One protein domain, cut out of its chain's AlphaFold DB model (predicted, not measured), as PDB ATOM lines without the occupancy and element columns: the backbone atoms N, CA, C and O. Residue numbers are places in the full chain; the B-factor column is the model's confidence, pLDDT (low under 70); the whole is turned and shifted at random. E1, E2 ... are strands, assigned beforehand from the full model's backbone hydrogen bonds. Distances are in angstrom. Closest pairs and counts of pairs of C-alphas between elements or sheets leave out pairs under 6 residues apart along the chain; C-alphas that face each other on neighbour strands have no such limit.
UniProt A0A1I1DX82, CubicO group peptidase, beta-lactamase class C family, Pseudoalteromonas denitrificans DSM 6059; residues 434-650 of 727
ATOM      1  N   CYS A 434     -27.012  55.819 -12.132       87.81
ATOM      2  CA  CYS A 434     -25.985  55.115 -11.388       87.81
ATOM      3  C   CYS A 434     -24.616  55.731 -11.672       87.81
ATOM      4  O   CYS A 434     -24.203  55.852 -12.829       87.81
ATOM      5  N   THR A 435     -23.905  56.104 -10.613       89.88
ATOM      6  CA  THR A 435     -22.551  56.670 -10.685       89.88
ATOM      7  C   THR A 435     -21.606  55.896  -9.772       89.88
ATOM      8  O   THR A 435     -22.065  55.164  -8.890       89.88
ATOM      9  N   GLY A 436     -20.297  56.050  -9.987       90.88
ATOM     10  CA  GLY A 436     -19.262  55.381  -9.194       90.88
ATOM     11  C   GLY A 436     -19.172  53.873  -9.451       90.88
ATOM     12  O   GLY A 436     -19.722  53.364 -10.427       90.88
ATOM     13  N   ALA A 437     -18.441  53.166  -8.588       93.31
ATOM     14  CA  ALA A 437     -18.294  51.713  -8.673       93.31
ATOM     15  C   ALA A 437     -19.337  51.022  -7.789       93.31
ATOM     16  O   ALA A 437     -19.332  51.202  -6.568       93.31
ATOM     17  N   ASN A 438     -20.227  50.238  -8.394       93.38
ATOM     18  CA  ASN A 438     -21.309  49.547  -7.698       93.38
ATOM     19  C   ASN A 438     -21.060  48.041  -7.693       93.38
ATOM     20  O   ASN A 438     -20.677  47.476  -8.715       93.38
ATOM     21  N   VAL A 439     -21.318  47.392  -6.559       94.44
ATOM     22  CA  VAL A 439     -21.225  45.937  -6.418       94.44
ATOM     23  C   VAL A 439     -22.497  45.415  -5.774       94.44
ATOM     24  O   VAL A 439     -22.956  45.978  -4.779       94.44
ATOM     25  N   ARG A 440     -23.081  44.361  -6.345       92.69
ATOM     26  CA  ARG A 440     -24.373  43.827  -5.908       92.69
ATOM     27  C   ARG A 440     -24.396  42.303  -5.906       92.69
ATOM     28  O   ARG A 440     -23.760  41.653  -6.723       92.69
ATOM     29  N   THR A 441     -25.190  41.745  -5.001       93.69
ATOM     30  CA  THR A 441     -25.509  40.306  -4.942       93.69
ATOM     31  C   THR A 441     -27.015  40.055  -5.068       93.69
ATOM     32  O   THR A 441     -27.519  38.987  -4.732       93.69
ATOM     33  N   THR A 442     -27.759  41.079  -5.490       91.12
ATOM     34  CA  THR A 442     -29.214  41.086  -5.651       91.12
ATOM     35  C   THR A 442     -29.597  41.932  -6.859       91.12
ATOM     36  O   THR A 442     -28.889  42.881  -7.221       91.12
ATOM     37  N   SER A 443     -30.751  41.617  -7.445       91.81
ATOM     38  CA  SER A 443     -31.301  42.333  -8.593       91.81
ATOM     39  C   SER A 443     -31.521  43.809  -8.291       91.81
ATOM     40  O   SER A 443     -31.965  44.178  -7.201       91.81
ATOM     41  N   LEU A 444     -31.241  44.645  -9.283       90.25
ATOM     42  CA  LEU A 444     -31.606  46.049  -9.318       90.25
ATOM     43  C   LEU A 444     -32.880  46.202 -10.158       90.25
ATOM     44  O   LEU A 444     -32.843  46.084 -11.382       90.25
ATOM     45  N   ASN A 445     -34.006  46.456  -9.493       89.94
ATOM     46  CA  ASN A 445     -35.305  46.607 -10.150       89.94
ATOM     47  C   ASN A 445     -35.549  48.071 -10.519       89.94
ATOM     48  O   ASN A 445     -35.591  48.929  -9.635       89.94
ATOM     49  N   ILE A 446     -35.742  48.356 -11.806       87.25
ATOM     50  CA  ILE A 446     -35.942  49.706 -12.329       87.25
ATOM     51  C   ILE A 446     -37.314  49.804 -12.993       87.25
ATOM     52  O   ILE A 446     -37.582  49.146 -13.992       87.25
ATOM     53  N   SER A 447     -38.152  50.694 -12.466       84.88
ATOM     54  CA  SER A 447     -39.473  51.042 -13.016       84.88
ATOM     55  C   SER A 447     -39.618  52.540 -13.310       84.88
ATOM     56  O   SER A 447     -40.709  53.058 -13.551       84.88
ATOM     57  N   MET A 448     -38.508  53.284 -13.247       81.56
ATOM     58  CA  MET A 448     -38.489  54.710 -13.559       81.56
ATOM     59  C   MET A 448     -38.390  54.930 -15.075       81.56
ATOM     60  O   MET A 448     -37.614  54.237 -15.723       81.56
ATOM     61  N   PRO A 449     -39.054  55.952 -15.650       85.06
ATOM     62  CA  PRO A 449     -39.110  56.125 -17.106       85.06
ATOM     63  C   PRO A 449     -37.762  56.312 -17.807       85.06
ATOM     64  O   PRO A 449     -37.659  56.030 -18.993       85.06
ATOM     65  N   ASN A 450     -36.745  56.840 -17.119       89.00
ATOM     66  CA  ASN A 450     -35.397  56.987 -17.666       89.00
ATOM     67  C   ASN A 450     -34.378  56.571 -16.610       89.00
ATOM     68  O   ASN A 450     -34.474  57.009 -15.462       89.00
ATOM     69  N   PHE A 451     -33.392  55.781 -17.009       90.25
ATOM     70  CA  PHE A 451     -32.333  55.317 -16.127       90.25
ATOM     71  C   PHE A 451     -31.026  55.185 -16.900       90.25
ATOM     72  O   PHE A 451     -31.016  54.634 -17.999       90.25
ATOM     73  N   ALA A 452     -29.922  55.669 -16.336       92.50
ATOM     74  CA  ALA A 452     -28.611  55.512 -16.955       92.50
ATOM     75  C   ALA A 452     -27.562  54.951 -15.994       92.50
ATOM     76  O   ALA A 452     -27.580  55.242 -14.803       92.50
ATOM     77  N   ILE A 453     -26.609  54.189 -16.520       94.75
ATOM     78  CA  ILE A 453     -25.385  53.808 -15.814       94.75
ATOM     79  C   ILE A 453     -24.234  54.581 -16.449       94.75
ATOM     80  O   ILE A 453     -23.929  54.401 -17.628       94.75
ATOM     81  N   THR A 454     -23.620  55.451 -15.652       95.38
ATOM     82  CA  THR A 454     -22.460  56.264 -16.044       95.38
ATOM     83  C   THR A 454     -21.158  55.509 -15.751       95.38
ATOM     84  O   THR A 454     -21.160  54.613 -14.902       95.38
ATOM     85  N   PRO A 455     -20.031  55.856 -16.398       96.12
ATOM     86  CA  PRO A 455     -18.745  55.241 -16.096       96.12
ATOM     87  C   PRO A 455     -18.336  55.456 -14.640       96.12
ATOM     88  O   PRO A 455     -18.487  56.549 -14.094       96.12
ATOM     89  N   SER A 456     -17.708  54.446 -14.035       95.19
ATOM     90  CA  SER A 456     -17.147  54.567 -12.681       95.19
ATOM     91  C   SER A 456     -16.078  55.667 -12.588       95.19
ATOM     92  O   SER A 456     -15.839  56.213 -11.511       95.19
ATOM     93  N   GLY A 457     -15.408  55.969 -13.711       93.69
ATOM     94  CA  GLY A 457     -14.275  56.895 -13.789       93.69
ATOM     95  C   GLY A 457     -13.018  56.389 -13.076       93.69
ATOM     96  O   GLY A 457     -12.077  57.158 -12.874       93.69
ATOM     97  N   LYS A 458     -13.003  55.116 -12.666       94.44
ATOM     98  CA  LYS A 458     -11.944  54.504 -11.865       94.44
ATOM     99  C   LYS A 458     -11.194  53.443 -12.652       94.44
ATOM    100  O   LYS A 458     -11.764  52.726 -13.471       94.44
ATOM    101  N   THR A 459      -9.916  53.305 -12.327       94.38
ATOM    102  CA  THR A 459      -9.036  52.300 -12.914       94.38
ATOM    103  C   THR A 459      -8.136  51.672 -11.860       94.38
ATOM    104  O   THR A 459      -7.730  52.351 -10.914       94.38
ATOM    105  N   THR A 460      -7.757  50.417 -12.064       93.00
ATOM    106  CA  THR A 460      -6.718  49.714 -11.302       93.00
ATOM    107  C   THR A 460      -5.489  49.456 -12.174       93.00
ATOM    108  O   THR A 460      -5.549  49.527 -13.404       93.00
ATOM    109  N   GLY A 461      -4.345  49.218 -11.530       91.06
ATOM    110  CA  GLY A 461      -3.113  48.821 -12.215       91.06
ATOM    111  C   GLY A 461      -3.062  47.317 -12.480       91.06
ATOM    112  O   GLY A 461      -3.953  46.573 -12.081       91.06
ATOM    113  N   GLY A 462      -2.000  46.872 -13.138       89.94
ATOM    114  CA  GLY A 462      -1.735  45.470 -13.434       89.94
ATOM    115  C   GLY A 462      -0.523  45.331 -14.346       89.94
ATOM    116  O   GLY A 462       0.125  46.330 -14.674       89.94
ATOM    117  N   TYR A 463      -0.244  44.113 -14.805       88.12
ATOM    118  CA  TYR A 463       0.836  43.842 -15.758       88.12
ATOM    119  C   TYR A 463       0.400  42.853 -16.833       88.12
ATOM    120  O   TYR A 463      -0.371  41.937 -16.562       88.12
ATOM    121  N   ASP A 464       0.940  43.018 -18.038       87.00
ATOM    122  CA  ASP A 464       0.862  42.007 -19.090       87.00
ATOM    123  C   ASP A 464       2.044  41.037 -18.955       87.00
ATOM    124  O   ASP A 464       3.194  41.386 -19.254       87.00
ATOM    125  N   PHE A 465       1.762  39.812 -18.500       81.19
ATOM    126  CA  PHE A 465       2.787  38.783 -18.318       81.19
ATOM    127  C   PHE A 465       3.359  38.237 -19.632       81.19
ATOM    128  O   PHE A 465       4.466  37.696 -19.643       81.19
ATOM    129  N   ASN A 466       2.679  38.453 -20.760       82.56
ATOM    130  CA  ASN A 466       3.217  38.102 -22.075       82.56
ATOM    131  C   ASN A 466       4.301  39.089 -22.531       82.56
ATOM    132  O   ASN A 466       5.042  38.821 -23.478       82.56
ATOM    133  N   GLN A 467       4.424  40.229 -21.847       88.56
ATOM    134  CA  GLN A 467       5.372  41.293 -22.160       88.56
ATOM    135  C   GLN A 467       6.343  41.528 -21.004       88.56
ATOM    136  O   GLN A 467       6.497  42.652 -20.513       88.56
ATOM    137  N   CYS A 468       7.017  40.457 -20.586       89.19
ATOM    138  CA  CYS A 468       8.051  40.500 -19.560       89.19
ATOM    139  C   CYS A 468       9.463  40.322 -20.120       89.19
ATOM    140  O   CYS A 468       9.696  39.637 -21.114       89.19
ATOM    141  N   THR A 469      10.438  40.892 -19.416       91.50
ATOM    142  CA  THR A 469      11.867  40.659 -19.651       91.50
ATOM    143  C   THR A 469      12.561  40.298 -18.344       91.50
ATOM    144  O   THR A 469      12.230  40.854 -17.298       91.50
ATOM    145  N   THR A 470      13.529  39.381 -18.402       91.19
ATOM    146  CA  THR A 470      14.319  38.948 -17.239       91.19
ATOM    147  C   THR A 470      15.759  39.413 -17.396       91.19
ATOM    148  O   THR A 470      16.382  39.202 -18.439       91.19
ATOM    149  N   ASN A 471      16.303  40.066 -16.370       91.12
ATOM    150  CA  ASN A 471      17.689  40.522 -16.381       91.12
ATOM    151  C   ASN A 471      18.672  39.416 -15.940       91.12
ATOM    152  O   ASN A 471      18.281  38.336 -15.504       91.12
ATOM    153  N   ALA A 472      19.978  39.696 -16.008       87.50
ATOM    154  CA  ALA A 472      21.029  38.732 -15.649       87.50
ATOM    155  C   ALA A 472      21.052  38.313 -14.161       87.50
ATOM    156  O   ALA A 472      21.751  37.368 -13.801       87.50
ATOM    157  N   MET A 473      20.320  39.020 -13.295       88.38
ATOM    158  CA  MET A 473      20.168  38.711 -11.869       88.38
ATOM    159  C   MET A 473      18.873  37.939 -11.569       88.38
ATOM    160  O   MET A 473      18.553  37.742 -10.398       88.38
ATOM    161  N   GLY A 474      18.121  37.542 -12.603       85.62
ATOM    162  CA  GLY A 474      16.860  36.811 -12.479       85.62
ATOM    163  C   GLY A 474      15.636  37.688 -12.199       85.62
ATOM    164  O   GLY A 474      14.527  37.168 -12.146       85.62
ATOM    165  N   ALA A 475      15.802  39.007 -12.048       91.50
ATOM    166  CA  ALA A 475      14.677  39.909 -11.820       91.50
ATOM    167  C   ALA A 475      13.887  40.122 -13.111       91.50
ATOM    168  O   ALA A 475      14.460  40.474 -14.149       91.50
ATOM    169  N   GLN A 476      12.575  39.922 -13.016       90.88
ATOM    170  CA  GLN A 476      11.644  40.063 -14.123       90.88
ATOM    171  C   GLN A 476      10.916  41.407 -14.043       90.88
ATOM    172  O   GLN A 476      10.609  41.912 -12.966       90.88
ATOM    173  N   THR A 477      10.661  42.020 -15.191       90.06
ATOM    174  CA  THR A 477       9.892  43.262 -15.301       90.06
ATOM    175  C   THR A 477       8.917  43.126 -16.452       90.06
ATOM    176  O   THR A 477       9.327  42.752 -17.552       90.06
ATOM    177  N   CYS A 478       7.649  43.425 -16.191       90.75
ATOM    178  CA  CYS A 478       6.556  43.291 -17.146       90.75
ATOM    179  C   CYS A 478       5.961  44.654 -17.489       90.75
ATOM    180  O   CYS A 478       6.110  45.619 -16.735       90.75
ATOM    181  N   THR A 479       5.305  44.736 -18.642       92.50
ATOM    182  CA  THR A 479       4.684  45.979 -19.109       92.50
ATOM    183  C   THR A 479       3.438  46.284 -18.272       92.50
ATOM    184  O   THR A 479       2.553  45.432 -18.198       92.50
ATOM    185  N   PRO A 480       3.342  47.465 -17.629       91.62
ATOM    186  CA  PRO A 480       2.155  47.834 -16.868       91.62
ATOM    187  C   PRO A 480       0.924  47.965 -17.765       91.62
ATOM    188  O   PRO A 480       1.011  48.502 -18.871       91.62
ATOM    189  N   VAL A 481      -0.228  47.546 -17.253       92.44
ATOM    190  CA  VAL A 481      -1.540  47.742 -17.880       92.44
ATOM    191  C   VAL A 481      -2.499  48.430 -16.915       92.44
ATOM    192  O   VAL A 481      -2.241  48.542 -15.715       92.44
ATOM    193  N   THR A 482      -3.595  48.953 -17.453       92.56
ATOM    194  CA  THR A 482      -4.640  49.629 -16.683       92.56
ATOM    195  C   THR A 482      -5.971  48.970 -16.983       92.56
ATOM    196  O   THR A 482      -6.318  48.793 -18.151       92.56
ATOM    197  N   HIS A 483      -6.712  48.639 -15.931       91.06
ATOM    198  CA  HIS A 483      -8.017  47.995 -16.020       91.06
ATOM    199  C   HIS A 483      -9.097  48.959 -15.551       91.06
ATOM    200  O   HIS A 483      -8.923  49.645 -14.544       91.06
ATOM    201  N   ASN A 484     -10.213  49.023 -16.270       92.69
ATOM    202  CA  ASN A 484     -11.356  49.823 -15.840       92.69
ATOM    203  C   ASN A 484     -12.061  49.125 -14.676       92.69
ATOM    204  O   ASN A 484     -12.282  47.917 -14.707       92.69
ATOM    205  N   VAL A 485     -12.447  49.898 -13.664       95.75
ATOM    206  CA  VAL A 485     -13.307  49.404 -12.586       95.75
ATOM    207  C   VAL A 485     -14.754  49.403 -13.089       95.75
ATOM    208  O   VAL A 485     -15.194  50.433 -13.621       95.75
ATOM    209  N   PRO A 486     -15.517  48.308 -12.927       96.88
ATOM    210  CA  PRO A 486     -16.904  48.248 -13.360       96.88
ATOM    211  C   PRO A 486     -17.750  49.345 -12.715       96.88
ATOM    212  O   PRO A 486     -17.588  49.716 -11.553       96.88
ATOM    213  N   SER A 487     -18.662  49.883 -13.516       96.50
ATOM    214  CA  SER A 487     -19.699  50.817 -13.069       96.50
ATOM    215  C   SER A 487     -20.753  50.079 -12.246       96.50
ATOM    216  O   SER A 487     -21.224  50.602 -11.239       96.50
ATOM    217  N   LEU A 488     -21.055  48.835 -12.627       95.69
ATOM    218  CA  LEU A 488     -21.830  47.889 -11.836       95.69
ATOM    219  C   LEU A 488     -21.283  46.474 -12.051       95.69
ATOM    220  O   LEU A 488     -21.180  46.037 -13.193       95.69
ATOM    221  N   ALA A 489     -20.956  45.775 -10.970       96.94
ATOM    222  CA  ALA A 489     -20.657  44.348 -10.964       96.94
ATOM    223  C   ALA A 489     -21.686  43.604 -10.107       96.94
ATOM    224  O   ALA A 489     -21.942  43.989  -8.962       96.94
ATOM    225  N   SER A 490     -22.268  42.544 -10.655       96.44
ATOM    226  CA  SER A 490     -23.278  41.731  -9.980       96.44
ATOM    227  C   SER A 490     -22.827  40.280  -9.869       96.44
ATOM    228  O   SER A 490     -22.238  39.750 -10.807       96.44
ATOM    229  N   TYR A 491     -23.123  39.649  -8.732       97.31
ATOM    230  CA  TYR A 491     -22.717  38.277  -8.420       97.31
ATOM    231  C   TYR A 491     -23.910  37.473  -7.909       97.31
ATOM    232  O   TYR A 491     -24.492  37.810  -6.875       97.31
ATOM    233  N   GLY A 492     -24.259  36.393  -8.598       96.50
ATOM    234  CA  GLY A 492     -25.284  35.455  -8.147       96.50
ATOM    235  C   GLY A 492     -25.684  34.480  -9.245       96.50
ATOM    236  O   GLY A 492     -25.602  34.822 -10.415       96.50
ATOM    237  N   HIS A 493     -26.121  33.282  -8.859       94.94
ATOM    238  CA  HIS A 493     -26.730  32.308  -9.770       94.94
ATOM    239  C   HIS A 493     -28.233  32.563  -9.893       94.94
ATOM    240  O   HIS A 493     -28.832  33.108  -8.960       94.94
ATOM    241  N   ASP A 494     -28.829  32.179 -11.025       95.94
ATOM    242  CA  ASP A 494     -30.248  32.419 -11.334       95.94
ATOM    243  C   ASP A 494     -30.659  33.895 -11.138       95.94
ATOM    244  O   ASP A 494     -31.797  34.221 -10.783       95.94
ATOM    245  N   LEU A 495     -29.708  34.815 -11.316       95.38
ATOM    246  CA  LEU A 495     -29.862  36.221 -10.980       95.38
ATOM    247  C   LEU A 495     -30.076  37.036 -12.251       95.38
ATOM    248  O   LEU A 495     -29.298  36.961 -13.196       95.38
ATOM    249  N   SER A 496     -31.086  37.902 -12.253       96.19
ATOM    250  CA  SER A 496     -31.157  39.009 -13.212       96.19
ATOM    251  C   SER A 496     -30.565  40.254 -12.560       96.19
ATOM    252  O   SER A 496     -31.152  40.786 -11.620       96.19
ATOM    253  N   SER A 497     -29.380  40.684 -12.995       94.50
ATOM    254  CA  SER A 497     -28.638  41.796 -12.378       94.50
ATOM    255  C   SER A 497     -29.438  43.093 -12.417       94.50
ATOM    256  O   SER A 497     -29.610  43.740 -11.385       94.50
ATOM    257  N   ILE A 498     -29.981  43.436 -13.585       94.62
ATOM    258  CA  ILE A 498     -30.878  44.574 -13.781       94.62
ATOM    259  C   ILE A 498     -32.198  44.044 -14.334       94.62
ATOM    260  O   ILE A 498     -32.186  43.271 -15.287       94.62
ATOM    261  N   ILE A 499     -33.320  44.475 -13.756       94.12
ATOM    262  CA  ILE A 499     -34.668  44.185 -14.258       94.12
ATOM    263  C   ILE A 499     -35.326  45.505 -14.656       94.12
ATOM    264  O   ILE A 499     -35.419  46.417 -13.833       94.12
ATOM    265  N   LEU A 500     -35.746  45.617 -15.916       92.62
ATOM    266  CA  LEU A 500     -36.335  46.823 -16.497       92.62
ATOM    267  C   LEU A 500     -37.839  46.635 -16.737       92.62
ATOM    268  O   LEU A 500     -38.233  45.718 -17.452       92.62
ATOM    269  N   ASP A 501     -38.662  47.532 -16.190       90.62
ATOM    270  CA  ASP A 501     -40.115  47.579 -16.405       90.62
ATOM    271  C   ASP A 501     -40.535  48.947 -16.969       90.62
ATOM    272  O   ASP A 501     -40.593  49.945 -16.246       90.62
ATOM    273  N   THR A 502     -40.821  49.000 -18.274       87.06
ATOM    274  CA  THR A 502     -41.237  50.204 -19.017       87.06
ATOM    275  C   THR A 502     -40.241  51.370 -18.871       87.06
ATOM    276  O   THR A 502     -40.578  52.459 -18.391       87.06
ATOM    277  N   VAL A 503     -38.987  51.149 -19.282       84.62
ATOM    278  CA  VAL A 503     -37.857  52.069 -19.029       84.62
ATOM    279  C   VAL A 503     -37.142  52.484 -20.319       84.62
ATOM    280  O   VAL A 503     -36.927  51.673 -21.217       84.62
ATOM    281  N   ASN A 504     -36.679  53.737 -20.380       92.62
ATOM    282  CA  ASN A 504     -35.597  54.152 -21.275       92.62
ATOM    283  C   ASN A 504     -34.252  53.988 -20.555       92.62
ATOM    284  O   ASN A 504     -33.873  54.814 -19.718       92.62
ATOM    285  N   PHE A 505     -33.541  52.910 -20.855       95.06
ATOM    286  CA  PHE A 505     -32.264  52.558 -20.251       95.06
ATOM    287  C   PHE A 505     -31.093  53.061 -21.099       95.06
ATOM    288  O   PHE A 505     -31.108  52.957 -22.324       95.06
ATOM    289  N   THR A 506     -30.041  53.581 -20.469       96.62
ATOM    290  CA  THR A 506     -28.789  53.940 -21.150       96.62
ATOM    291  C   THR A 506     -27.574  53.415 -20.390       96.62
ATOM    292  O   THR A 506     -27.338  53.800 -19.251       96.62
ATOM    293  N   LEU A 507     -26.750  52.586 -21.030       97.56
ATOM    294  CA  LEU A 507     -25.397  52.291 -20.557       97.56
ATOM    295  C   LEU A 507     -24.440  53.246 -21.268       97.56
ATOM    296  O   LEU A 507     -24.224  53.094 -22.467       97.56
ATOM    297  N   GLU A 508     -23.908  54.247 -20.573       97.25
ATOM    298  CA  GLU A 508     -23.107  55.306 -21.197       97.25
ATOM    299  C   GLU A 508     -21.759  54.802 -21.750       97.25
ATOM    300  O   GLU A 508     -21.281  53.721 -21.405       97.25
ATOM    301  N   THR A 509     -21.136  55.579 -22.642       96.06
ATOM    302  CA  THR A 509     -19.815  55.261 -23.210       96.06
ATOM    303  C   THR A 509     -18.790  55.098 -22.092       96.06
ATOM    304  O   THR A 509     -18.777  55.902 -21.171       96.06
ATOM    305  N   ASP A 510     -17.936  54.078 -22.186       94.25
ATOM    306  CA  ASP A 510     -16.951  53.675 -21.167       94.25
ATOM    307  C   ASP A 510     -17.537  53.141 -19.846       94.25
ATOM    308  O   ASP A 510     -16.776  52.709 -18.975       94.25
ATOM    309  N   ALA A 511     -18.866  53.093 -19.688       97.00
ATOM    310  CA  ALA A 511     -19.475  52.383 -18.572       97.00
ATOM    311  C   ALA A 511     -19.279  50.876 -18.759       97.00
ATOM    312  O   ALA A 511     -19.360  50.355 -19.873       97.00
ATOM    313  N   LEU A 512     -19.004  50.179 -17.662       97.50
ATOM    314  CA  LEU A 512     -18.715  48.748 -17.656       97.50
ATOM    315  C   LEU A 512     -19.693  48.044 -16.715       97.50
ATOM    316  O   LEU A 512     -19.697  48.311 -15.514       97.50
ATOM    317  N   LEU A 513     -20.527  47.179 -17.281       97.88
ATOM    318  CA  LEU A 513     -21.435  46.292 -16.567       97.88
ATOM    319  C   LEU A 513     -20.837  44.886 -16.567       97.88
ATOM    320  O   LEU A 513     -20.599  44.328 -17.633       97.88
ATOM    321  N   GLU A 514     -20.621  44.320 -15.388       97.56
ATOM    322  CA  GLU A 514     -20.175  42.939 -15.211       97.56
ATOM    323  C   GLU A 514     -21.267  42.121 -14.529       97.56
ATOM    324  O   GLU A 514     -21.828  42.537 -13.511       97.56
ATOM    325  N   MET A 515     -21.556  40.946 -15.076       97.19
ATOM    326  CA  MET A 515     -22.432  39.960 -14.466       97.19
ATOM    327  C   MET A 515     -21.697  38.638 -14.322       97.19
ATOM    328  O   MET A 515     -21.237  38.083 -15.314       97.19
ATOM    329  N   HIS A 516     -21.629  38.143 -13.089       97.31
ATOM    330  CA  HIS A 516     -20.963  36.903 -12.717       97.31
ATOM    331  C   HIS A 516     -21.985  35.932 -12.136       97.31
ATOM    332  O   HIS A 516     -22.649  36.243 -11.142       97.31
ATOM    333  N   GLY A 517     -22.096  34.747 -12.726       95.06
ATOM    334  CA  GLY A 517     -22.912  33.665 -12.189       95.06
ATOM    335  C   GLY A 517     -23.442  32.726 -13.256       95.06
ATOM    336  O   GLY A 517     -23.318  32.988 -14.447       95.06
ATOM    337  N   ARG A 518     -24.040  31.619 -12.818       92.38
ATOM    338  CA  ARG A 518     -24.652  30.618 -13.709       92.38
ATOM    339  C   ARG A 518     -26.121  30.933 -13.948       92.38
ATOM    340  O   ARG A 518     -26.769  31.496 -13.060       92.38
ATOM    341  N   ASP A 519     -26.617  30.587 -15.132       93.19
ATOM    342  CA  ASP A 519     -28.023  30.737 -15.534       93.19
ATOM    343  C   ASP A 519     -28.587  32.141 -15.240       93.19
ATOM    344  O   ASP A 519     -29.733  32.336 -14.834       93.19
ATOM    345  N   SER A 520     -27.736  33.149 -15.405       96.25
ATOM    346  CA  SER A 520     -27.982  34.515 -14.962       96.25
ATOM    347  C   SER A 520     -28.099  35.477 -16.134       96.25
ATOM    348  O   SER A 520     -27.680  35.192 -17.250       96.25
ATOM    349  N   THR A 521     -28.711  36.634 -15.913       97.62
ATOM    350  CA  THR A 521     -28.932  37.638 -16.959       97.62
ATOM    351  C   THR A 521     -28.384  38.993 -16.529       97.62
ATOM    352  O   THR A 521     -28.740  39.487 -15.459       97.62
ATOM    353  N   ALA A 522     -27.536  39.631 -17.342       97.81
ATOM    354  CA  ALA A 522     -27.014  40.956 -16.999       97.81
ATOM    355  C   ALA A 522     -28.115  42.035 -17.068       97.81
ATOM    356  O   ALA A 522     -28.246  42.842 -16.146       97.81
ATOM    357  N   ILE A 523     -28.946  42.017 -18.116       97.88
ATOM    358  CA  ILE A 523     -30.123  42.888 -18.256       97.88
ATOM    359  C   ILE A 523     -31.342  42.058 -18.665       97.88
ATOM    360  O   ILE A 523     -31.383  41.525 -19.772       97.88
ATOM    361  N   LEU A 524     -32.339  41.978 -17.787       96.75
ATOM    362  CA  LEU A 524     -33.659  41.427 -18.076       96.75
ATOM    363  C   LEU A 524     -34.636  42.569 -18.367       96.75
ATOM    364  O   LEU A 524     -34.766  43.501 -17.571       96.75
ATOM    365  N   ILE A 525     -35.348  42.472 -19.482       95.31
ATOM    366  CA  ILE A 525     -36.469  43.342 -19.820       95.31
ATOM    367  C   ILE A 525     -37.753  42.591 -19.462       95.31
ATOM    368  O   ILE A 525     -38.027  41.532 -20.016       95.31
ATOM    369  N   ASP A 526     -38.516  43.107 -18.501       90.25
ATOM    370  CA  ASP A 526     -39.772  42.495 -18.038       90.25
ATOM    371  C   ASP A 526     -40.973  42.998 -18.856       90.25
ATOM    372  O   ASP A 526     -41.929  42.268 -19.120       90.25
ATOM    373  N   SER A 527     -40.907  44.248 -19.317       87.81
ATOM    374  CA  SER A 527     -41.926  44.863 -20.166       87.81
ATOM    375  C   SER A 527     -41.316  45.851 -21.164       87.81
ATOM    376  O   SER A 527     -40.230  46.388 -20.926       87.81
ATOM    377  N   ALA A 528     -42.054  46.104 -22.254       89.62
ATOM    378  CA  ALA A 528     -41.640  46.899 -23.413       89.62
ATOM    379  C   ALA A 528     -40.777  48.120 -23.041       89.62
ATOM    380  O   ALA A 528     -41.276  49.113 -22.497       89.62
ATOM    381  N   SER A 529     -39.478  48.041 -23.338       91.19
ATOM    382  CA  SER A 529     -38.476  49.038 -22.937       91.19
ATOM    383  C   SER A 529     -37.564  49.449 -24.093       91.19
ATOM    384  O   SER A 529     -37.421  48.752 -25.097       91.19
ATOM    385  N   THR A 530     -36.922  50.614 -23.960       95.12
ATOM    386  CA  THR A 530     -35.914  51.097 -24.918       95.12
ATOM    387  C   THR A 530     -34.540  51.114 -24.264       95.12
ATOM    388  O   THR A 530     -34.354  51.753 -23.234       95.12
ATOM    389  N   LEU A 531     -33.562  50.436 -24.856       97.19
ATOM    390  CA  LEU A 531     -32.190  50.345 -24.365       97.19
ATOM    391  C   LEU A 531     -31.244  51.045 -25.345       97.19
ATOM    392  O   LEU A 531     -31.268  50.773 -26.542       97.19
ATOM    393  N   LEU A 532     -30.361  51.896 -24.826       97.31
ATOM    394  CA  LEU A 532     -29.217  52.451 -25.544       97.31
ATOM    395  C   LEU A 532     -27.920  51.970 -24.887       97.31
ATOM    396  O   LEU A 532     -27.570  52.394 -23.786       97.31
ATOM    397  N   ILE A 533     -27.201  51.078 -25.558       97.81
ATOM    398  CA  ILE A 533     -25.954  50.492 -25.077       97.81
ATOM    399  C   ILE A 533     -24.783  51.188 -25.769       97.81
ATOM    400  O   ILE A 533     -24.522  50.974 -26.954       97.81
ATOM    401  N   ASN A 534     -24.064  52.016 -25.013       97.31
ATOM    402  CA  ASN A 534     -22.831  52.676 -25.442       97.31
ATOM    403  C   ASN A 534     -21.573  52.100 -24.792       97.31
ATOM    404  O   ASN A 534     -20.488  52.184 -25.375       97.31
ATOM    405  N   GLY A 535     -21.722  51.528 -23.599       96.06
ATOM    406  CA  GLY A 535     -20.645  50.933 -22.819       96.06
ATOM    407  C   GLY A 535     -20.378  49.457 -23.118       96.06
ATOM    408  O   GLY A 535     -20.729  48.917 -24.168       96.06
ATOM    409  N   THR A 536     -19.715  48.802 -22.169       96.88
ATOM    410  CA  THR A 536     -19.352  47.385 -22.225       96.88
ATOM    411  C   THR A 536     -20.216  46.565 -21.269       96.88
ATOM    412  O   THR A 536     -20.384  46.952 -20.116       96.88
ATOM    413  N   ILE A 537     -20.725  45.424 -21.731       97.56
ATOM    414  CA  ILE A 537     -21.374  44.395 -20.912       97.56
ATOM    415  C   ILE A 537     -20.493  43.148 -20.969       97.56
ATOM    416  O   ILE A 537     -20.221  42.655 -22.062       97.56
ATOM    417  N   LEU A 538     -20.049  42.651 -19.819       95.62
ATOM    418  CA  LEU A 538     -19.349  41.377 -19.680       95.62
ATOM    419  C   LEU A 538     -20.225  40.422 -18.877       95.62
ATOM    420  O   LEU A 538     -20.674  40.774 -17.786       95.62
ATOM    421  N   THR A 539     -20.477  39.239 -19.428       93.12
ATOM    422  CA  THR A 539     -21.323  38.222 -18.800       93.12
ATOM    423  C   THR A 539     -20.526  36.938 -18.696       93.12
ATOM    424  O   THR A 539     -20.206  36.323 -19.710       93.12
ATOM    425  N   GLU A 540     -20.218  36.540 -17.470       91.81
ATOM    426  CA  GLU A 540     -19.417  35.363 -17.165       91.81
ATOM    427  C   GLU A 540     -20.230  34.342 -16.367       91.81
ATOM    428  O   GLU A 540     -21.087  34.691 -15.550       91.81
ATOM    429  N   GLY A 541     -19.919  33.071 -16.602       88.94
ATOM    430  CA  GLY A 541     -20.597  31.925 -16.014       88.94
ATOM    431  C   GLY A 541     -21.522  31.215 -16.997       88.94
ATOM    432  O   GLY A 541     -22.080  31.789 -17.936       88.94
ATOM    433  N   ASN A 542     -21.626  29.909 -16.805       85.75
ATOM    434  CA  ASN A 542     -22.304  29.039 -17.746       85.75
ATOM    435  C   ASN A 542     -23.825  29.280 -17.787       85.75
ATOM    436  O   ASN A 542     -24.446  29.573 -16.770       85.75
ATOM    437  N   GLY A 543     -24.431  29.173 -18.973       85.81
ATOM    438  CA  GLY A 543     -25.868  29.415 -19.177       85.81
ATOM    439  C   GLY A 543     -26.303  30.886 -19.108       85.81
ATOM    440  O   GLY A 543     -27.476  31.190 -19.333       85.81
ATOM    441  N   SER A 544     -25.385  31.816 -18.838       92.31
ATOM    442  CA  SER A 544     -25.727  33.224 -18.642       92.31
ATOM    443  C   SER A 544     -25.909  34.008 -19.943       92.31
ATOM    444  O   SER A 544     -25.321  33.703 -20.979       92.31
ATOM    445  N   THR A 545     -26.751  35.040 -19.881       92.75
ATOM    446  CA  THR A 545     -27.201  35.869 -21.011       92.75
ATOM    447  C   THR A 545     -26.912  37.347 -20.736       92.75
ATOM    448  O   THR A 545     -27.163  37.851 -19.644       92.75
ATOM    449  N   ALA A 546     -26.393  38.080 -21.720       93.38
ATOM    450  CA  ALA A 546     -26.111  39.504 -21.556       93.38
ATOM    451  C   ALA A 546     -27.399  40.336 -21.528       93.38
ATOM    452  O   ALA A 546     -27.582  41.182 -20.654       93.38
ATOM    453  N   ILE A 547     -28.311  40.097 -22.471       96.00
ATOM    454  CA  ILE A 547     -29.596  40.800 -22.539       96.00
ATOM    455  C   ILE A 547     -30.697  39.790 -22.837       96.00
ATOM    456  O   ILE A 547     -30.587  39.050 -23.811       96.00
ATOM    457  N   LYS A 548     -31.748  39.785 -22.018       94.56
ATOM    458  CA  LYS A 548     -32.958  38.991 -22.231       94.56
ATOM    459  C   LYS A 548     -34.169  39.913 -22.365       94.56
ATOM    460  O   LYS A 548     -34.451  40.679 -21.447       94.56
ATOM    461  N   GLY A 549     -34.827  39.854 -23.514       89.44
ATOM    462  CA  GLY A 549     -36.001  40.628 -23.891       89.44
ATOM    463  C   GLY A 549     -37.287  40.125 -23.245       89.44
ATOM    464  O   GLY A 549     -37.308  39.092 -22.569       89.44
ATOM    465  N   SER A 550     -38.352  40.885 -23.468       88.44
ATOM    466  CA  SER A 550     -39.695  40.636 -22.958       88.44
ATOM    467  C   SER A 550     -40.623  40.059 -24.036       88.44
ATOM    468  O   SER A 550     -40.271  39.904 -25.203       88.44
ATOM    469  N   GLU A 551     -41.863  39.757 -23.652       85.50
ATOM    470  CA  GLU A 551     -42.950  39.491 -24.613       85.50
ATOM    471  C   GLU A 551     -43.522  40.789 -25.233       85.50
ATOM    472  O   GLU A 551     -44.457  40.742 -26.032       85.50
ATOM    473  N   GLY A 552     -43.025  41.961 -24.817       84.44
ATOM    474  CA  GLY A 552     -43.388  43.265 -25.367       84.44
ATOM    475  C   GLY A 552     -42.537  43.667 -26.573       84.44
ATOM    476  O   GLY A 552     -41.666  42.930 -27.013       84.44
ATOM    477  N   ASP A 553     -42.793  44.861 -27.110       89.56
ATOM    478  CA  ASP A 553     -42.039  45.403 -28.247       89.56
ATOM    479  C   ASP A 553     -40.815  46.181 -27.734       89.56
ATOM    480  O   ASP A 553     -40.894  47.390 -27.483       89.56
ATOM    481  N   ASP A 554     -39.686  45.495 -27.550       91.31
ATOM    482  CA  ASP A 554     -38.454  46.118 -27.061       91.31
ATOM    483  C   ASP A 554     -37.674  46.804 -28.186       91.31
ATOM    484  O   ASP A 554     -37.648  46.351 -29.329       91.31
ATOM    485  N   THR A 555     -36.994  47.911 -27.876       95.25
ATOM    486  CA  THR A 555     -36.066  48.572 -28.809       95.25
ATOM    487  C   THR A 555     -34.668  48.632 -28.214       95.25
ATOM    488  O   THR A 555     -34.434  49.366 -27.260       95.25
ATOM    489  N   ILE A 556     -33.708  47.906 -28.782       94.62
ATOM    490  CA  ILE A 556     -32.336  47.813 -28.273       94.62
ATOM    491  C   ILE A 556     -31.379  48.417 -29.298       94.62
ATOM    492  O   ILE A 556     -31.222  47.889 -30.391       94.62
ATOM    493  N   THR A 557     -30.706  49.512 -28.953       95.12
ATOM    494  CA  THR A 557     -29.669  50.137 -29.786       95.12
ATOM    495  C   THR A 557     -28.291  49.862 -29.209       95.12
ATOM    496  O   THR A 557     -28.025  50.188 -28.055       95.12
ATOM    497  N   ILE A 558     -27.403  49.291 -30.015       89.56
ATOM    498  CA  ILE A 558     -26.023  48.966 -29.664       89.56
ATOM    499  C   ILE A 558     -25.121  49.851 -30.518       89.56
ATOM    500  O   ILE A 558     -25.029  49.689 -31.738       89.56
ATOM    501  N   SER A 559     -24.495  50.828 -29.868       90.31
ATOM    502  CA  SER A 559     -23.711  51.848 -30.557       90.31
ATOM    503  C   SER A 559     -22.346  51.343 -31.028       90.31
ATOM    504  O   SER A 559     -21.857  50.283 -30.634       90.31
ATOM    505  N   SER A 560     -21.684  52.174 -31.826       81.81
ATOM    506  CA  SER A 560     -20.360  51.909 -32.389       81.81
ATOM    507  C   SER A 560     -19.246  51.723 -31.347       81.81
ATOM    508  O   SER A 560     -18.225  51.108 -31.658       81.81
ATOM    509  N   SER A 561     -19.414  52.231 -30.119       85.31
ATOM    510  CA  SER A 561     -18.452  52.045 -29.020       85.31
ATOM    511  C   SER A 561     -18.740  50.822 -28.151       85.31
ATOM    512  O   SER A 561     -17.890  50.439 -27.342       85.31
ATOM    513  N   ALA A 562     -19.918  50.216 -28.300       86.69
ATOM    514  CA  ALA A 562     -20.386  49.180 -27.400       86.69
ATOM    515  C   ALA A 562     -19.690  47.836 -27.623       86.69
ATOM    516  O   ALA A 562     -19.367  47.437 -28.749       86.69
ATOM    517  N   LYS A 563     -19.492  47.115 -26.518       87.56
ATOM    518  CA  LYS A 563     -18.944  45.757 -26.502       87.56
ATOM    519  C   LYS A 563     -19.811  44.885 -25.609       87.56
ATOM    520  O   LYS A 563     -19.926  45.165 -24.425       87.56
ATOM    521  N   ILE A 564     -20.405  43.835 -26.149       86.00
ATOM    522  CA  ILE A 564     -21.250  42.917 -25.388       86.00
ATOM    523  C   ILE A 564     -20.624  41.532 -25.444       86.00
ATOM    524  O   ILE A 564     -20.435  40.973 -26.521       86.00
ATOM    525  N   ASN A 565     -20.302  40.980 -24.284       86.69
ATOM    526  CA  ASN A 565     -19.910  39.597 -24.117       86.69
ATOM    527  C   ASN A 565     -21.044  38.834 -23.425       86.69
ATOM    528  O   ASN A 565     -21.510  39.226 -22.355       86.69
ATOM    529  N   GLY A 566     -21.511  37.789 -24.100       79.69
ATOM    530  CA  GLY A 566     -22.662  36.987 -23.720       79.69
ATOM    531  C   GLY A 566     -23.749  36.977 -24.805       79.69
ATOM    532  O   GLY A 566     -23.778  37.851 -25.679       79.69
ATOM    533  N   PRO A 567     -24.643  35.977 -24.783       83.62
ATOM    534  CA  PRO A 567     -25.783  35.917 -25.687       83.62
ATOM    535  C   PRO A 567     -26.790  37.061 -25.498       83.62
ATOM    536  O   PRO A 567     -26.898  37.632 -24.414       83.62
ATOM    537  N   ILE A 568     -27.557  37.358 -26.546       84.75
ATOM    538  CA  ILE A 568     -28.717  38.259 -26.514       84.75
ATOM    539  C   ILE A 568     -29.938  37.449 -26.936       84.75
ATOM    540  O   ILE A 568     -29.948  36.892 -28.031       84.75
ATOM    541  N   ASP A 569     -30.953  37.395 -26.086       86.81
ATOM    542  CA  ASP A 569     -32.222  36.721 -26.348       86.81
ATOM    543  C   ASP A 569     -33.346  37.749 -26.415       86.81
ATOM    544  O   ASP A 569     -33.570  38.448 -25.436       86.81
ATOM    545  N   LEU A 570     -34.016  37.890 -27.562       83.56
ATOM    546  CA  LEU A 570     -35.100  38.863 -27.747       83.56
ATOM    547  C   LEU A 570     -36.472  38.350 -27.278       83.56
ATOM    548  O   LEU A 570     -37.418  39.130 -27.241       83.56
ATOM    549  N   ALA A 571     -36.589  37.077 -26.887       84.19
ATOM    550  CA  ALA A 571     -37.852  36.451 -26.492       84.19
ATOM    551  C   ALA A 571     -38.954  36.528 -27.587       84.19
ATOM    552  O   ALA A 571     -38.657  36.402 -28.778       84.19
ATOM    553  N   GLY A 572     -40.238  36.593 -27.202       75.25
ATOM    554  CA  GLY A 572     -41.402  36.359 -28.078       75.25
ATOM    555  C   GLY A 572     -42.096  37.591 -28.684       75.25
ATOM    556  O   GLY A 572     -43.057  37.424 -29.440       75.25
ATOM    557  N   GLY A 573     -41.644  38.809 -28.365       80.56
ATOM    558  CA  GLY A 573     -42.237  40.074 -28.828       80.56
ATOM    559  C   GLY A 573     -41.940  40.462 -30.288       80.56
ATOM    560  O   GLY A 573     -41.327  39.703 -31.039       80.56
ATOM    561  N   ASN A 574     -42.384  41.661 -30.704       88.12
ATOM    562  CA  ASN A 574     -41.984  42.303 -31.968       88.12
ATOM    563  C   ASN A 574     -40.879  43.327 -31.682       88.12
ATOM    564  O   ASN A 574     -41.106  44.540 -31.609       88.12
ATOM    565  N   ASN A 575     -39.670  42.814 -31.481       86.25
ATOM    566  CA  ASN A 575     -38.555  43.615 -31.014       86.25
ATOM    567  C   ASN A 575     -37.813  44.276 -32.173       86.25
ATOM    568  O   ASN A 575     -37.760  43.776 -33.297       86.25
ATOM    569  N   THR A 576     -37.184  45.411 -31.895       90.56
ATOM    570  CA  THR A 576     -36.268  46.084 -32.812       90.56
ATOM    571  C   THR A 576     -34.880  46.132 -32.197       90.56
ATOM    572  O   THR A 576     -34.673  46.790 -31.182       90.56
ATOM    573  N   ILE A 577     -33.904  45.488 -32.829       87.38
ATOM    574  CA  ILE A 577     -32.495  45.608 -32.444       87.38
ATOM    575  C   ILE A 577     -31.724  46.379 -33.511       87.38
ATOM    576  O   ILE A 577     -31.867  46.138 -34.709       87.38
ATOM    577  N   ILE A 578     -30.928  47.345 -33.076       87.25
ATOM    578  CA  ILE A 578     -30.231  48.311 -33.915       87.25
ATOM    579  C   ILE A 578     -28.738  48.226 -33.620       87.25
ATOM    580  O   ILE A 578     -28.317  48.405 -32.481       87.25
ATOM    581  N   PHE A 579     -27.935  48.013 -34.655       81.38
ATOM    582  CA  PHE A 579     -26.480  47.982 -34.585       81.38
ATOM    583  C   PHE A 579     -25.883  49.161 -35.328       81.38
ATOM    584  O   PHE A 579     -26.052  49.279 -36.540       81.38
ATOM    585  N   GLU A 580     -25.129  50.006 -34.639       80.69
ATOM    586  CA  GLU A 580     -24.268  50.974 -35.310       80.69
ATOM    587  C   GLU A 580     -22.957  50.318 -35.764       80.69
ATOM    588  O   GLU A 580     -22.404  49.446 -35.086       80.69
ATOM    589  N   LEU A 581     -22.411  50.772 -36.897       71.69
ATOM    590  CA  LEU A 581     -21.120  50.288 -37.382       71.69
ATOM    591  C   LEU A 581     -20.018  50.491 -36.327       71.69
ATOM    592  O   LEU A 581     -19.638  51.620 -36.023       71.69
ATOM    593  N   GLY A 582     -19.455  49.385 -35.840       65.50
ATOM    594  CA  GLY A 582     -18.411  49.368 -34.811       65.50
ATOM    595  C   GLY A 582     -18.814  48.611 -33.546       65.50
ATOM    596  O   GLY A 582     -17.924  48.167 -32.820       65.50
ATOM    597  N   ALA A 583     -20.120  48.394 -33.340       70.81
ATOM    598  CA  ALA A 583     -20.652  47.556 -32.273       70.81
ATOM    599  C   ALA A 583     -20.009  46.162 -32.292       70.81
ATOM    600  O   ALA A 583     -19.884  45.537 -33.350       70.81
ATOM    601  N   LYS A 584     -19.608  45.661 -31.120       75.31
ATOM    602  CA  LYS A 584     -19.007  44.328 -30.974       75.31
ATOM    603  C   LYS A 584     -19.870  43.455 -30.081       75.31
ATOM    604  O   LYS A 584     -20.138  43.834 -28.947       75.31
ATOM    605  N   ILE A 585     -20.235  42.270 -30.563       75.00
ATOM    606  CA  ILE A 585     -20.859  41.231 -29.742       75.00
ATOM    607  C   ILE A 585     -20.045  39.948 -29.844       75.00
ATOM    608  O   ILE A 585     -19.667  39.530 -30.937       75.00
ATOM    609  N   THR A 586     -19.823  39.304 -28.706       69.88
ATOM    610  CA  THR A 586     -19.333  37.932 -28.613       69.88
ATOM    611  C   THR A 586     -20.405  37.096 -27.920       69.88
ATOM    612  O   THR A 586     -20.572  37.191 -26.708       69.88
ATOM    613  N   GLY A 587     -21.167  36.321 -28.687       64.88
ATOM    614  CA  GLY A 587     -22.318  35.566 -28.195       64.88
ATOM    615  C   GLY A 587     -23.323  35.304 -29.312       64.88
ATOM    616  O   GLY A 587     -23.185  35.843 -30.410       64.88
ATOM    617  N   LYS A 588     -24.317  34.452 -29.047       71.25
ATOM    618  CA  LYS A 588     -25.409  34.186 -29.994       71.25
ATOM    619  C   LYS A 588     -26.500  35.248 -29.849       71.25
ATOM    620  O   LYS A 588     -26.810  35.642 -28.727       71.25
ATOM    621  N   LEU A 589     -27.089  35.671 -30.966       76.12
ATOM    622  CA  LEU A 589     -28.344  36.427 -30.979       76.12
ATOM    623  C   LEU A 589     -29.493  35.454 -31.266       76.12
ATOM    624  O   LEU A 589     -29.452  34.752 -32.280       76.12
ATOM    625  N   TYR A 590     -30.481  35.425 -30.377       75.00
ATOM    626  CA  TYR A 590     -31.714  34.656 -30.496       75.00
ATOM    627  C   TYR A 590     -32.851  35.621 -30.852       75.00
ATOM    628  O   TYR A 590     -33.165  36.523 -30.076       75.00
ATOM    629  N   ALA A 591     -33.421  35.451 -32.045       74.06
ATOM    630  CA  ALA A 591     -34.489  36.293 -32.585       74.06
ATOM    631  C   ALA A 591     -35.558  35.443 -33.294       74.06
ATOM    632  O   ALA A 591     -35.268  34.347 -33.797       74.06
ATOM    633  N   ASN A 592     -36.789  35.955 -33.332       74.25
ATOM    634  CA  ASN A 592     -37.977  35.326 -33.910       74.25
ATOM    635  C   ASN A 592     -38.416  36.015 -35.232       74.25
ATOM    636  O   ASN A 592     -37.798  36.979 -35.681       74.25
ATOM    637  N   SER A 593     -39.476  35.520 -35.894       74.50
ATOM    638  CA  SER A 593     -39.930  36.048 -37.202       74.50
ATOM    639  C   SER A 593     -40.644  37.409 -37.155       74.50
ATOM    640  O   SER A 593     -40.851  38.044 -38.193       74.50
ATOM    641  N   GLN A 594     -41.034  37.876 -35.970       82.06
ATOM    642  CA  GLN A 594     -41.589  39.213 -35.761       82.06
ATOM    643  C   GLN A 594     -40.489  40.262 -35.579       82.06
ATOM    644  O   GLN A 594     -40.686  41.411 -35.978       82.06
ATOM    645  N   ASP A 595     -39.326  39.864 -35.062       80.00
ATOM    646  CA  ASP A 595     -38.225  40.776 -34.771       80.00
ATOM    647  C   ASP A 595     -37.669  41.471 -36.023       80.00
ATOM    648  O   ASP A 595     -37.625  40.945 -37.142       80.00
ATOM    649  N   THR A 596     -37.200  42.697 -35.813       84.44
ATOM    650  CA  THR A 596     -36.558  43.531 -36.825       84.44
ATOM    651  C   THR A 596     -35.128  43.839 -36.401       84.44
ATOM    652  O   THR A 596     -34.889  44.502 -35.394       84.44
ATOM    653  N   ILE A 597     -34.158  43.400 -37.200       81.50
ATOM    654  CA  ILE A 597     -32.736  43.668 -36.960       81.50
ATOM    655  C   ILE A 597     -32.284  44.741 -37.946       81.50
ATOM    656  O   ILE A 597     -32.410  44.562 -39.152       81.50
ATOM    657  N   THR A 598     -31.740  45.855 -37.466       79.00
ATOM    658  CA  THR A 598     -31.273  46.954 -38.321       79.00
ATOM    659  C   THR A 598     -29.783  47.192 -38.140       79.00
ATOM    660  O   THR A 598     -29.312  47.364 -37.021       79.00
ATOM    661  N   LEU A 599     -29.038  47.257 -39.242       72.31
ATOM    662  CA  LEU A 599     -27.638  47.673 -39.261       72.31
ATOM    663  C   LEU A 599     -27.538  49.094 -39.818       72.31
ATOM    664  O   LEU A 599     -27.936  49.342 -40.956       72.31
ATOM    665  N   PHE A 600     -26.986  50.018 -39.039       69.38
ATOM    666  CA  PHE A 600     -26.767  51.405 -39.434       69.38
ATOM    667  C   PHE A 600     -25.306  51.684 -39.767       69.38
ATOM    668  O   PHE A 600     -24.388  51.396 -38.995       69.38
ATOM    669  N   HIS A 601     -25.109  52.360 -40.896       62.03
ATOM    670  CA  HIS A 601     -23.852  53.002 -41.247       62.03
ATOM    671  C   HIS A 601     -24.117  54.390 -41.844       62.03
ATOM    672  O   HIS A 601     -24.607  54.514 -42.967       62.03
ATOM    673  N   ASN A 602     -23.754  55.446 -41.109       61.94
ATOM    674  CA  ASN A 602     -24.062  56.839 -41.459       61.94
ATOM    675  C   ASN A 602     -25.583  57.053 -41.641       61.94
ATOM    676  O   ASN A 602     -26.348  56.732 -40.739       61.94
ATOM    677  N   GLU A 603     -26.026  57.589 -42.785       63.41
ATOM    678  CA  GLU A 603     -27.449  57.789 -43.116       63.41
ATOM    679  C   GLU A 603     -28.110  56.548 -43.751       63.41
ATOM    680  O   GLU A 603     -29.301  56.576 -44.054       63.41
ATOM    681  N   ASN A 604     -27.361  55.457 -43.950       63.69
ATOM    682  CA  ASN A 604     -27.857  54.238 -44.582       63.69
ATOM    683  C   ASN A 604     -28.214  53.182 -43.528       63.69
ATOM    684  O   ASN A 604     -27.445  52.930 -42.597       63.69
ATOM    685  N   ALA A 605     -29.358  52.525 -43.721       68.94
ATOM    686  CA  ALA A 605     -29.828  51.427 -42.887       68.94
ATOM    687  C   ALA A 605     -30.067  50.175 -43.735       68.94
ATOM    688  O   ALA A 605     -30.609  50.259 -44.837       68.94
ATOM    689  N   LEU A 606     -29.686  49.018 -43.202       66.75
ATOM    690  CA  LEU A 606     -30.042  47.703 -43.727       66.75
ATOM    691  C   LEU A 606     -30.962  47.031 -42.720       66.75
ATOM    692  O   LEU A 606     -30.577  46.842 -41.571       66.75
ATOM    693  N   THR A 607     -32.175  46.687 -43.140       77.38
ATOM    694  CA  THR A 607     -33.167  46.030 -42.277       77.38
ATOM    695  C   THR A 607     -33.256  44.556 -42.627       77.38
ATOM    696  O   THR A 607     -33.526  44.214 -43.773       77.38
ATOM    697  N   ILE A 608     -33.068  43.687 -41.648       74.25
ATOM    698  CA  ILE A 608     -33.182  42.239 -41.764       74.25
ATOM    699  C   ILE A 608     -34.465  41.814 -41.054       74.25
ATOM    700  O   ILE A 608     -34.689  42.159 -39.892       74.25
ATOM    701  N   LYS A 609     -35.287  41.036 -41.754       76.56
ATOM    702  CA  LYS A 609     -36.407  40.298 -41.177       76.56
ATOM    703  C   LYS A 609     -36.192  38.809 -41.334       76.56
ATOM    704  O   LYS A 609     -35.845  38.339 -42.419       76.56
ATOM    705  N   ILE A 610     -36.443  38.084 -40.257       70.06
ATOM    706  CA  ILE A 610     -36.510  36.631 -40.269       70.06
ATOM    707  C   ILE A 610     -37.893  36.253 -40.806       70.06
ATOM    708  O   ILE A 610     -38.910  36.718 -40.303       70.06
ATOM    709  N   LEU A 611     -37.942  35.460 -41.870       68.50
ATOM    710  CA  LEU A 611     -39.188  34.932 -42.423       68.50
ATOM    711  C   LEU A 611     -39.447  33.538 -41.849       68.50
ATOM    712  O   LEU A 611     -38.513  32.871 -41.424       68.50
ATOM    713  N   ASP A 612     -40.702  33.089 -41.838       63.34
ATOM    714  CA  ASP A 612     -41.058  31.786 -41.262       63.34
ATOM    715  C   ASP A 612     -40.254  30.628 -41.879       63.34
ATOM    716  O   ASP A 612     -40.007  30.580 -43.087       63.34
ATOM    717  N   THR A 613     -39.875  29.673 -41.029       60.00
ATOM    718  CA  THR A 613     -39.187  28.441 -41.427       60.00
ATOM    719  C   THR A 613     -40.086  27.606 -42.335       60.00
ATOM    720  O   THR A 613     -41.231  27.300 -41.990       60.00
ATOM    721  N   ASP A 614     -39.574  27.222 -43.501       56.28
ATOM    722  CA  ASP A 614     -40.283  26.333 -44.407       56.28
ATOM    723  C   ASP A 614     -40.428  24.916 -43.815       56.28
ATOM    724  O   ASP A 614     -39.791  24.533 -42.831       56.28
ATOM    725  N   GLY A 615     -41.301  24.103 -44.416       47.47
ATOM    726  CA  GLY A 615     -41.556  22.729 -43.962       47.47
ATOM    727  C   GLY A 615     -40.349  21.781 -44.050       47.47
ATOM    728  O   GLY A 615     -40.452  20.656 -43.561       47.47
ATOM    729  N   ASP A 616     -39.235  22.225 -44.643       51.00
ATOM    730  CA  ASP A 616     -37.972  21.494 -44.772       51.00
ATOM    731  C   ASP A 616     -36.919  21.958 -43.739       51.00
ATOM    732  O   ASP A 616     -35.786  21.469 -43.749       51.00
ATOM    733  N   GLY A 617     -37.288  22.865 -42.823       50.22
ATOM    734  CA  GLY A 617     -36.423  23.354 -41.747       50.22
ATOM    735  C   GLY A 617     -35.466  24.471 -42.167       50.22
ATOM    736  O   GLY A 617     -34.487  24.707 -41.463       50.22
ATOM    737  N   LYS A 618     -35.706  25.140 -43.302       51.53
ATOM    738  CA  LYS A 618     -34.918  26.293 -43.754       51.53
ATOM    739  C   LYS A 618     -35.665  27.586 -43.482       51.53
ATOM    740  O   LYS A 618     -36.832  27.730 -43.826       51.53
ATOM    741  N   THR A 619     -34.965  28.551 -42.911       54.81
ATOM    742  CA  THR A 619     -35.499  29.893 -42.666       54.81
ATOM    743  C   THR A 619     -34.947  30.846 -43.712       54.81
ATOM    744  O   THR A 619     -33.739  30.845 -43.989       54.81
ATOM    745  N   ASP A 620     -35.841  31.638 -44.292       65.94
ATOM    746  CA  ASP A 620     -35.489  32.705 -45.213       65.94
ATOM    747  C   ASP A 620     -35.245  34.002 -44.429       65.94
ATOM    748  O   ASP A 620     -35.922  34.303 -43.451       65.94
ATOM    749  N   MET A 621     -34.283  34.804 -44.868       65.75
ATOM    750  CA  MET A 621     -34.030  36.142 -44.344       65.75
ATOM    751  C   MET A 621     -34.294  37.159 -45.442       65.75
ATOM    752  O   MET A 621     -33.758  37.049 -46.544       65.75
ATOM    753  N   GLN A 622     -35.104  38.170 -45.153       72.06
ATOM    754  CA  GLN A 622     -35.303  39.300 -46.049       72.06
ATOM    755  C   GLN A 622     -34.437  40.468 -45.596       72.06
ATOM    756  O   GLN A 622     -34.627  40.986 -44.501       72.06
ATOM    757  N   VAL A 623     -33.522  40.908 -46.455       69.00
ATOM    758  CA  VAL A 623     -32.712  42.110 -46.236       69.00
ATOM    759  C   VAL A 623     -33.249  43.227 -47.121       69.00
ATOM    760  O   VAL A 623     -33.373  43.057 -48.332       69.00
ATOM    761  N   THR A 624     -33.568  44.363 -46.516       73.12
ATOM    762  CA  THR A 624     -34.035  45.576 -47.188       73.12
ATOM    763  C   THR A 624     -32.959  46.645 -47.091       73.12
ATOM    764  O   THR A 624     -32.528  46.978 -45.984       73.12
ATOM    765  N   ASP A 625     -32.514  47.164 -48.234       69.44
ATOM    766  CA  ASP A 625     -31.519  48.238 -48.294       69.44
ATOM    767  C   ASP A 625     -32.098  49.630 -47.995       69.44
ATOM    768  O   ASP A 625     -33.306  49.816 -47.817       69.44
ATOM    769  N   ALA A 626     -31.214  50.631 -47.951       66.38
ATOM    770  CA  ALA A 626     -31.571  52.020 -47.677       66.38
ATOM    771  C   ALA A 626     -32.482  52.634 -48.761       66.38
ATOM    772  O   ALA A 626     -33.129  53.655 -48.527       66.38
ATOM    773  N   GLN A 627     -32.551  52.023 -49.947       69.31
ATOM    774  CA  GLN A 627     -33.421  52.416 -51.051       69.31
ATOM    775  C   GLN A 627     -34.777  51.686 -51.008       69.31
ATOM    776  O   GLN A 627     -35.646  51.960 -51.839       69.31
ATOM    777  N   GLY A 628     -34.986  50.798 -50.029       71.19
ATOM    778  CA  GLY A 628     -36.209  50.022 -49.844       71.19
ATOM    779  C   GLY A 628     -36.294  48.774 -50.726       71.19
ATOM    780  O   GLY A 628     -37.379  48.208 -50.871       71.19
ATOM    781  N   ILE A 629     -35.189  48.346 -51.343       71.56
ATOM    782  CA  ILE A 629     -35.145  47.128 -52.154       71.56
ATOM    783  C   ILE A 629     -34.971  45.934 -51.216       71.56
ATOM    784  O   ILE A 629     -33.950  45.787 -50.549       71.56
ATOM    785  N   ALA A 630     -35.983  45.068 -51.183       74.94
ATOM    786  CA  ALA A 630     -35.971  43.837 -50.406       74.94
ATOM    787  C   ALA A 630     -35.421  42.663 -51.230       74.94
ATOM    788  O   ALA A 630     -35.912  42.376 -52.324       74.94
ATOM    789  N   THR A 631     -34.444  41.950 -50.673       63.69
ATOM    790  CA  THR A 631     -33.857  40.727 -51.233       63.69
ATOM    791  C   THR A 631     -33.992  39.592 -50.224       63.69
ATOM    792  O   THR A 631     -33.654  39.759 -49.054       63.69
ATOM    793  N   THR A 632     -34.492  38.437 -50.665       65.06
ATOM    794  CA  THR A 632     -34.648  37.250 -49.814       65.06
ATOM    795  C   THR A 632     -33.477  36.292 -50.008       65.06
ATOM    796  O   THR A 632     -33.127  35.949 -51.138       65.06
ATOM    797  N   TYR A 633     -32.909  35.834 -48.899       61.56
ATOM    798  CA  TYR A 633     -31.810  34.883 -48.823       61.56
ATOM    799  C   TYR A 633     -32.285  33.635 -48.091       61.56
ATOM    800  O   TYR A 633     -32.895  33.743 -47.034       61.56
ATOM    801  N   GLN A 634     -31.985  32.454 -48.625       57.34
ATOM    802  CA  GLN A 634     -32.237  31.200 -47.914       57.34
ATOM    803  C   GLN A 634     -31.008  30.825 -47.085       57.34
ATOM    804  O   GLN A 634     -29.881  30.926 -47.578       57.34
ATOM    805  N   SER A 635     -31.211  30.351 -45.856       52.72
ATOM    806  CA  SER A 635     -30.126  29.809 -45.028       52.72
ATOM    807  C   SER A 635     -29.404  28.648 -45.732       52.72
ATOM    808  O   SER A 635     -30.008  27.668 -46.179       52.72
ATOM    809  N   SER A 636     -28.077  28.740 -45.846       42.78
ATOM    810  CA  SER A 636     -27.240  27.717 -46.475       42.78
ATOM    811  C   SER A 636     -26.813  26.646 -45.469       42.78
ATOM    812  O   SER A 636     -25.626  26.474 -45.246       42.78
ATOM    813  N   GLY A 637     -27.751  25.947 -44.823       39.47
ATOM    814  CA  GLY A 637     -27.485  24.728 -44.031       39.47
ATOM    815  C   GLY A 637     -26.527  24.822 -42.824       39.47
ATOM    816  O   GLY A 637     -26.397  23.834 -42.114       39.47
ATOM    817  N   GLU A 638     -25.879  25.966 -42.584       39.31
ATOM    818  CA  GLU A 638     -24.961  26.245 -41.461       39.31
ATOM    819  C   GLU A 638     -25.590  27.174 -40.403       39.31
ATOM    820  O   GLU A 638     -24.950  27.543 -39.422       39.31
ATOM    821  N   THR A 639     -26.855  27.558 -40.588       38.28
ATOM    822  CA  THR A 639     -27.681  28.184 -39.549       38.28
ATOM    823  C   THR A 639     -28.282  27.049 -38.723       38.28
ATOM    824  O   THR A 639     -29.135  26.313 -39.217       38.28
ATOM    825  N   GLU A 640     -27.786  26.828 -37.506       36.28
ATOM    826  CA  GLU A 640     -28.384  25.843 -36.601       36.28
ATOM    827  C   GLU A 640     -29.660  26.416 -35.970       36.28
ATOM    828  O   GLU A 640     -29.741  27.603 -35.658       36.28
ATOM    829  N   PHE A 641     -30.663  25.565 -35.778       37.41
ATOM    830  CA  PHE A 641     -31.966  25.940 -35.231       37.41
ATOM    831  C   PHE A 641     -32.177  25.295 -33.864       37.41
ATOM    832  O   PHE A 641     -31.797  24.140 -33.656       37.41
ATOM    833  N   SER A 642     -32.833  26.013 -32.949       32.88
ATOM    834  CA  SER A 642     -33.472  25.372 -31.794       32.88
ATOM    835  C   SER A 642     -34.839  24.796 -32.205       32.88
ATOM    836  O   SER A 642     -35.400  25.181 -33.234       32.88
ATOM    837  N   GLN A 643     -35.392  23.864 -31.419       31.30
ATOM    838  CA  GLN A 643     -36.681  23.215 -31.719       31.30
ATOM    839  C   GLN A 643     -37.890  24.173 -31.757       31.30
ATOM    840  O   GLN A 643     -38.945  23.763 -32.237       31.30
ATOM    841  N   ASP A 644     -37.733  25.434 -31.339       33.47
ATOM    842  CA  ASP A 644     -38.837  26.375 -31.107       33.47
ATOM    843  C   ASP A 644     -38.893  27.550 -32.109       33.47
ATOM    844  O   ASP A 644     -39.553  28.553 -31.858       33.47
ATOM    845  N   GLY A 645     -38.226  27.448 -33.268       30.02
ATOM    846  CA  GLY A 645     -38.321  28.465 -34.334       30.02
ATOM    847  C   GLY A 645     -37.455  29.714 -34.123       30.02
ATOM    848  O   GLY A 645     -37.636  30.714 -34.814       30.02
ATOM    849  N   VAL A 646     -36.498  29.644 -33.196       36.31
ATOM    850  CA  VAL A 646     -35.516  30.699 -32.926       36.31
ATOM    851  C   VAL A 646     -34.296  30.519 -33.833       36.31
ATOM    852  O   VAL A 646     -33.697  29.438 -33.872       36.31
ATOM    853  N   VAL A 647     -33.915  31.574 -34.560       38.25
ATOM    854  CA  VAL A 647     -32.739  31.560 -35.447       38.25
ATOM    855  C   VAL A 647     -31.480  31.822 -34.629       38.25
ATOM    856  O   VAL A 647     -31.382  32.853 -33.966       38.25
ATOM    857  N   LEU A 648     -30.496  30.916 -34.692       36.00
ATOM    858  CA  LEU A 648     -29.185  31.133 -34.079       36.00
ATOM    859  C   LEU A 648     -28.279  31.888 -35.051       36.00
ATOM    860  O   LEU A 648     -27.817  31.332 -36.049       36.00
ATOM    861  N   ILE A 649     -27.962  33.140 -34.731       42.75
ATOM    862  CA  ILE A 649     -26.908  33.877 -35.432       42.75
ATOM    863  C   ILE A 649     -25.612  33.702 -34.633       42.75
ATOM    864  O   ILE A 649     -25.414  34.333 -33.595       42.75
ATOM    865  N   SER A 650     -24.742  32.795 -35.087       33.53
ATOM    866  CA  SER A 650     -23.387  32.646 -34.541       33.53
ATOM    867  C   SER A 650     -22.502  33.828 -34.959       33.53
ATOM    868  O   SER A 650     -22.646  34.341 -36.069       33.53
TER     869      SER A 650
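What this domain is: This is residues 434 to 650 of the 727 residues of the protein "CubicO group peptidase, beta-lactamase class C family" of Pseudoalteromonas denitrificans DSM 6059 (UniProt A0A1I1DX82). The chain is wound in stacked turns, a solenoid with three walls of parallel strands: E1 E6 E9 E12 E15 E17, then E2 E7 E10 E13, then E3 E8 E11 E14 E16 E19. A long bent hairpin, E4 and E5, sticks out like an arm near the first turn, and at the other end E20, E21 and E22 carry the third wall on as antiparallel strands, with E23 paired to E18. The printed part has 217 residues, no named helix and 23 strands, numbered along the chain; the class is all strand. It is only just compact, close to loose, with a radius of gyration of the C-alphas of 19.9 A, and elongated, spanning 70 by 44 by 37 A.

Where its parts are: E1, residues 438 to 440, begins at C-alpha 438 (-21.309, 49.547, -7.698). E2 is 444 to 446 and E3 450 to 453. E4, 459 to 470, is 27.2 A long, bends by 71 degrees at residue 466 and ends at C-alpha 470 (14.319, 38.948, -17.239); E5, 476 to 484, is 25.0 A long. Next come E6, 488 to 491; E7, 496 to 501; E8, 504 to 507; E9, 512 to 516; E10, 521 to 527, 15.2 A; E11, 530 to 533; E12, 536 to 540; E13, 545 to 548; E14, 555 to 558; E15, 563 to 565; E16, 576 to 580; E17, 584 to 586; and E18, 589 to 591. E19, 596 to 601, is 16.5 A long, E20, 604 to 613, 28.4 A, and E21, 619 to 624, 16.4 A. E22 is 630 to 634, and E23, 647 to 649, ends at C-alpha 649 (-26.908, 33.877, -35.432).

How they stand to each other: The largest sheet runs E3 E8 E11 E14 E16 E19 E20 E21 E22, mixed and twisted. E3 and E8 are parallel, with N 451 and O 504 2.9 A apart. E19 to E22 form a meander, each strand the antiparallel neighbour of the one before; N 609 and O 622 of E20 and E21 are 2.8 A apart. The parallel sheets E1 E6 E9 E12 E15 E17 and E2 E7 E10 E13 form a sandwich, two sheets face to face, their strands at 69 degrees. The closest C-alphas of E9 and E10 are Met 515 and Ala 522, 5.3 A. Residues 568 to 569 pair, parallel, with 547 to 548 of E13 and 589 to 590 of E18. In the hairpin of E4 and E5, N 460 and O 483 are 2.8 A apart. E18 and E23 are antiparallel, N 647 and O 591 3.2 A apart.

The domain as a whole: The C-alphas farthest apart, Met 473 and Gly 615, are 71.4 A apart. The printed part has no cut. The link E22 to E23, 12 residues, is long. Mean pLDDT of the printed part is 81.7; 45 residues are under 70, among them 611 to 621 and 631 to 650.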